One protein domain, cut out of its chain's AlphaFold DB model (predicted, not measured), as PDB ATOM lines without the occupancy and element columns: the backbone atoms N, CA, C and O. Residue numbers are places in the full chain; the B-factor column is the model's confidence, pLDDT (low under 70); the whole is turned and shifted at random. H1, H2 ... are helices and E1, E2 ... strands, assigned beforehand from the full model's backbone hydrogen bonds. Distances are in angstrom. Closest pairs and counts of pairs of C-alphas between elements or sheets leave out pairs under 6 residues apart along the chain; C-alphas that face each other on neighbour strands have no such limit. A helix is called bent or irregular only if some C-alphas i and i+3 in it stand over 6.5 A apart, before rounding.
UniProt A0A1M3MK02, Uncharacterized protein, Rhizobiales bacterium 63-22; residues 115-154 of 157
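AT A GLANCE: This is residues 115 to 154 of the 157 residues of an uncharacterized protein of Rhizobiales bacterium 63-22 (UniProt A0A1M3MK02). Two short parallel strands, E1 and E2, lie side by side, and one helix, H1, which joins them along the chain, folds back and packs on them, mainly on E2. From this small body a tail, residues 115 to 120, sticks out and adds to the length. The printed part has 40 residues, with E1, H1 and E2 in that order along the chain; the class is mixed, helices and strands. It is loose, with a radius of gyration of the C-alphas of 11.9 A, and flat, spanning 35 by 20 by 9 A.

HOW THE PARTS SIT: Begin at the sheet, where E1, residues 125 to 129, and E2, residues 149 to 153, are parallel neighbours at 26 degrees. Look there for N 127 and O 150, within hydrogen-bond range at 2.9 A, and for N 152 and O 127, also at 2.9 A. C-alphas 127 and 151 face each other at 4.9 A. Between the strands along the chain comes H1, residues 131 to 143. Its closest C-alphas to E2 are those of Ala 141 and Thr 151, 5.6 A apart. To E1 they are those of Phe 129 and Ala 137, 6.0 A apart. E1, H1 and E2 form a strand-helix-strand unit, two parallel neighbour strands with a helix between them in the chain, and its crossover is right-handed. In H1, 7 of 9 O i to N i+4 pairs are within hydrogen-bond range.

IN THESE COORDINATES: Find C-alpha 125 at (11.621, -67.857, -81.680); from there E1 runs 13.3 A to C-alpha 129. H1 runs 18.9 A from C-alpha 131 at (3.017, -82.498, -89.944) to C-alpha 143; it is irregular, with C-alphas 132 and 135 8.1 A apart. E2 runs 13.5 A from C-alpha 149 to C-alpha 153 at (5.314, -79.194, -85.738).

THE WHOLE: The two C-alphas farthest apart, those of Ala 116 and Asn 135, are 35.0 A apart. The printed part has no cut, and both links, E1 to H1 and H1 to E2, are tight. The mean pLDDT of the printed part is 93.7, and no printed residue is under 70.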
ATOM      1  N   ARG A 115       0.887 -70.109 -66.682       96.56
ATOM      2  CA  ARG A 115      -0.447 -69.504 -66.510       96.56
ATOM      3  C   ARG A 115      -0.457 -68.303 -65.565       96.56
ATOM      4  O   ARG A 115      -1.279 -67.413 -65.738       96.56
ATOM      5  N   ALA A 116       0.420 -68.292 -64.563       97.75
ATOM      6  CA  ALA A 116       0.586 -67.181 -63.631       97.75
ATOM      7  C   ALA A 116       1.431 -66.027 -64.207       97.75
ATOM      8  O   ALA A 116       1.624 -65.029 -63.518       97.75
ATOM      9  N   GLY A 117       1.953 -66.156 -65.433       95.75
ATOM     10  CA  GLY A 117       2.809 -65.150 -66.063       95.75
ATOM     11  C   GLY A 117       4.226 -65.079 -65.485       95.75
ATOM     12  O   GLY A 117       4.940 -64.117 -65.746       95.75
ATOM     13  N   LEU A 118       4.650 -66.078 -64.701       96.31
ATOM     14  CA  LEU A 118       6.008 -66.150 -64.141       96.31
ATOM     15  C   LEU A 118       7.030 -66.662 -65.163       96.31
ATOM     16  O   LEU A 118       8.231 -66.465 -64.990       96.31
ATOM     17  N   ILE A 119       6.554 -67.343 -66.207       93.69
ATOM     18  CA  ILE A 119       7.359 -67.819 -67.328       93.69
ATOM     19  C   ILE A 119       6.717 -67.311 -68.609       93.69
ATOM     20  O   ILE A 119       5.622 -67.737 -68.973       93.69
ATOM     21  N   ASP A 120       7.424 -66.412 -69.283       91.75
ATOM     22  CA  ASP A 120       7.037 -65.906 -70.591       91.75
ATOM     23  C   ASP A 120       7.511 -66.869 -71.687       91.75
ATOM     24  O   ASP A 120       8.712 -67.060 -71.885       91.75
ATOM     25  N   LEU A 121       6.568 -67.502 -72.388       91.31
ATOM     26  CA  LEU A 121       6.867 -68.364 -73.536       91.31
ATOM     27  C   LEU A 121       7.063 -67.567 -74.833       91.31
ATOM     28  O   LEU A 121       7.609 -68.107 -75.791       91.31
ATOM     29  N   GLY A 122       6.680 -66.287 -74.864       92.25
ATOM     30  CA  GLY A 122       6.886 -65.395 -76.008       92.25
ATOM     31  C   GLY A 122       8.352 -65.039 -76.259       92.25
ATOM     32  O   GLY A 122       8.670 -64.445 -77.281       92.25
ATOM     33  N   GLN A 123       9.260 -65.428 -75.359       90.31
ATOM     34  CA  GLN A 123      10.697 -65.260 -75.563       90.31
ATOM     35  C   GLN A 123      11.289 -66.236 -76.595       90.31
ATOM     36  O   GLN A 123      12.426 -66.030 -77.006       90.31
ATOM     37  N   PHE A 124      10.578 -67.306 -76.964       91.75
ATOM     38  CA  PHE A 124      11.072 -68.293 -77.923       91.75
ATOM     39  C   PHE A 124      10.757 -67.888 -79.367       91.75
ATOM     40  O   PHE A 124       9.627 -67.532 -79.694       91.75
ATOM     41  N   GLU A 125      11.756 -67.997 -80.234       93.50
ATOM     42  CA  GLU A 125      11.621 -67.857 -81.680       93.50
ATOM     43  C   GLU A 125      11.210 -69.211 -82.261       93.50
ATOM     44  O   GLU A 125      11.902 -70.214 -82.069       93.50
ATOM     45  N   LEU A 126      10.055 -69.250 -82.929       94.38
ATOM     46  CA  LEU A 126       9.485 -70.482 -83.470       94.38
ATOM     47  C   LEU A 126       9.719 -70.567 -84.980       94.38
ATOM     48  O   LEU A 126       9.298 -69.672 -85.716       94.38
ATOM     49  N   THR A 127      10.280 -71.685 -85.436       95.75
ATOM     50  CA  THR A 127      10.186 -72.114 -86.837       95.75
ATOM     51  C   THR A 127       9.159 -73.233 -86.918       95.75
ATOM     52  O   THR A 127       9.323 -74.299 -86.318       95.75
ATOM     53  N   GLU A 128       8.066 -72.969 -87.626       95.81
ATOM     54  CA  GLU A 128       6.906 -73.855 -87.686       95.81
ATOM     55  C   GLU A 128       6.905 -74.665 -88.987       95.81
ATOM     56  O   GLU A 128       7.065 -74.102 -90.068       95.81
ATOM     57  N   PHE A 129       6.662 -75.967 -88.870       96.69
ATOM     58  CA  PHE A 129       6.543 -76.913 -89.980       96.69
ATOM     59  C   PHE A 129       5.195 -77.630 -89.908       96.69
ATOM     60  O   PHE A 129       4.641 -77.836 -88.819       96.69
ATOM     61  N   ARG A 130       4.661 -78.033 -91.060       96.19
ATOM     62  CA  ARG A 130       3.476 -78.891 -91.128       96.19
ATOM     63  C   ARG A 130       3.822 -80.313 -90.693       96.19
ATOM     64  O   ARG A 130       4.981 -80.719 -90.677       96.19
ATOM     65  N   LEU A 131       2.804 -81.109 -90.365       95.56
ATOM     66  CA  LEU A 131       3.017 -82.498 -89.944       95.56
ATOM     67  C   LEU A 131       3.649 -83.372 -91.044       95.56
ATOM     68  O   LEU A 131       4.414 -84.280 -90.731       95.56
ATOM     69  N   ASP A 132       3.342 -83.105 -92.313       95.88
ATOM     70  CA  ASP A 132       3.912 -83.802 -93.470       95.88
ATOM     71  C   ASP A 132       5.361 -83.394 -93.786       95.88
ATOM     72  O   ASP A 132       6.039 -84.106 -94.520       95.88
ATOM     73  N   GLU A 133       5.864 -82.332 -93.151       96.81
ATOM     74  CA  GLU A 133       7.235 -81.812 -93.278       96.81
ATOM     75  C   GLU A 133       8.126 -82.233 -92.089       96.81
ATOM     76  O   GLU A 133       9.084 -81.556 -91.709       96.81
ATOM     77  N   ALA A 134       7.787 -83.340 -91.417       96.31
ATOM     78  CA  ALA A 134       8.457 -83.752 -90.181       96.31
ATOM     79  C   ALA A 134       9.964 -84.020 -90.351       96.31
ATOM     80  O   ALA A 134      10.738 -83.804 -89.414       96.31
ATOM     81  N   ASN A 135      10.394 -84.473 -91.531       97.62
ATOM     82  CA  ASN A 135      11.806 -84.737 -91.804       97.62
ATOM     83  C   ASN A 135      12.586 -83.433 -92.004       97.62
ATOM     84  O   ASN A 135      13.695 -83.291 -91.490       97.62
ATOM     85  N   GLU A 136      11.994 -82.469 -92.704       97.69
ATOM     86  CA  GLU A 136      12.522 -81.123 -92.891       97.69
ATOM     87  C   GLU A 136      12.633 -80.403 -91.545       97.69
ATOM     88  O   GLU A 136      13.672 -79.815 -91.245       97.69
ATOM     89  N   ALA A 137      11.615 -80.535 -90.690       96.50
ATOM     90  CA  ALA A 137      11.632 -80.007 -89.332       96.50
ATOM     91  C   ALA A 137      12.782 -80.602 -88.502       96.50
ATOM     92  O   ALA A 137      13.492 -79.876 -87.807       96.50
ATOM     93  N   ALA A 138      13.008 -81.917 -88.588       96.31
ATOM     94  CA  ALA A 138      14.116 -82.571 -87.894       96.31
ATOM     95  C   ALA A 138      15.488 -82.105 -88.415       96.31
ATOM     96  O   ALA A 138      16.402 -81.882 -87.619       96.31
ATOM     97  N   ALA A 139      15.630 -81.916 -89.732       97.25
ATOM     98  CA  ALA A 139      16.854 -81.395 -90.337       97.25
ATOM     99  C   ALA A 139      17.128 -79.941 -89.917       97.25
ATOM    100  O   ALA A 139      18.254 -79.625 -89.532       97.25
ATOM    101  N   HIS A 140      16.101 -79.084 -89.914       96.00
ATOM    102  CA  HIS A 140      16.193 -77.710 -89.415       96.00
ATOM    103  C   HIS A 140      16.579 -77.684 -87.934       96.00
ATOM    104  O   HIS A 140      17.519 -76.998 -87.561       96.00
ATOM    105  N   ALA A 141      15.938 -78.490 -87.083       94.44
ATOM    106  CA  ALA A 141      16.271 -78.546 -85.657       94.44
ATOM    107  C   ALA A 141      17.739 -78.936 -85.390       94.44
ATOM    108  O   ALA A 141      18.322 -78.496 -84.401       94.44
ATOM    109  N   ALA A 142      18.333 -79.764 -86.255       92.06
ATOM    110  CA  ALA A 142      19.737 -80.150 -86.161       92.06
ATOM    111  C   ALA A 142      20.701 -79.058 -86.666       92.06
ATOM    112  O   ALA A 142      21.803 -78.939 -86.133       92.06
ATOM    113  N   ALA A 143      20.307 -78.287 -87.684       93.94
ATOM    114  CA  ALA A 143      21.130 -77.237 -88.286       93.94
ATOM    115  C   ALA A 143      21.044 -75.898 -87.530       93.94
ATOM    116  O   ALA A 143      22.059 -75.233 -87.331       93.94
ATOM    117  N   ASP A 144      19.848 -75.544 -87.068       88.31
ATOM    118  CA  ASP A 144      19.485 -74.249 -86.488       88.31
ATOM    119  C   ASP A 144      19.202 -74.386 -84.984       88.31
ATOM    120  O   ASP A 144      18.174 -73.959 -84.451       88.31
ATOM    121  N   ALA A 145      20.127 -75.045 -84.283       79.31
ATOM    122  CA  ALA A 145      20.082 -75.171 -82.834       79.31
ATOM    123  C   ALA A 145      20.663 -73.915 -82.168       79.31
ATOM    124  O   ALA A 145      21.822 -73.548 -82.376       79.31
ATOM    125  N   GLY A 146      19.890 -73.293 -81.278       83.50
ATOM    126  CA  GLY A 146      20.341 -72.102 -80.572       83.50
ATOM    127  C   GLY A 146      19.504 -71.755 -79.344       83.50
ATOM    128  O   GLY A 146      18.406 -72.281 -79.145       83.50
ATOM    129  N   PRO A 147      20.007 -70.858 -78.477       84.25
ATOM    130  CA  PRO A 147      19.232 -70.362 -77.350       84.25
ATOM    131  C   PRO A 147      17.927 -69.727 -77.837       84.25
ATOM    132  O   PRO A 147      17.952 -68.866 -78.707       84.25
ATOM    133  N   ARG A 148      16.804 -70.112 -77.222       87.69
ATOM    134  CA  ARG A 148      15.443 -69.636 -77.542       87.69
ATOM    135  C   ARG A 148      14.907 -70.017 -78.924       87.69
ATOM    136  O   ARG A 148      13.787 -69.631 -79.222       87.69
ATOM    137  N   GLN A 149      15.629 -70.791 -79.722       92.25
ATOM    138  CA  GLN A 149      15.138 -71.259 -81.016       92.25
ATOM    139  C   GLN A 149      14.407 -72.587 -80.828       92.25
ATOM    140  O   GLN A 149      14.944 -73.520 -80.229       92.25
ATOM    141  N   LEU A 150      13.165 -72.668 -81.302       93.94
ATOM    142  CA  LEU A 150      12.353 -73.879 -81.248       93.94
ATOM    143  C   LEU A 150      11.838 -74.227 -82.640       93.94
ATOM    144  O   LEU A 150      11.168 -73.434 -83.293       93.94
ATOM    145  N   THR A 151      12.099 -75.461 -83.055       95.94
ATOM    146  CA  THR A 151      11.444 -76.062 -84.218       95.94
ATOM    147  C   THR A 151      10.176 -76.764 -83.754       95.94
ATOM    148  O   THR A 151      10.231 -77.591 -82.842       95.94
ATOM    149  N   VAL A 152       9.030 -76.423 -84.342       95.38
ATOM    150  CA  VAL A 152       7.719 -76.904 -83.887       95.38
ATOM    151  C   VAL A 152       6.924 -77.475 -85.053       95.38
ATOM    152  O   VAL A 152       6.801 -76.848 -86.100       95.38
ATOM    153  N   LEU A 153       6.329 -78.650 -84.840       96.12
ATOM    154  CA  LEU A 153       5.314 -79.194 -85.738       96.12
ATOM    155  C   LEU A 153       3.939 -78.651 -85.359       96.12
ATOM    156  O   LEU A 153       3.530 -78.742 -84.199       96.12
ATOM    157  N   ARG A 154       3.221 -78.126 -86.350       94.75
ATOM    158  CA  ARG A 154       1.863 -77.600 -86.217       94.75
ATOM    159  C   ARG A 154       0.888 -78.436 -87.041       94.75
ATOM    160  O   ARG A 154       0.751 -78.205 -88.239       94.75
TER     161      ARG A 154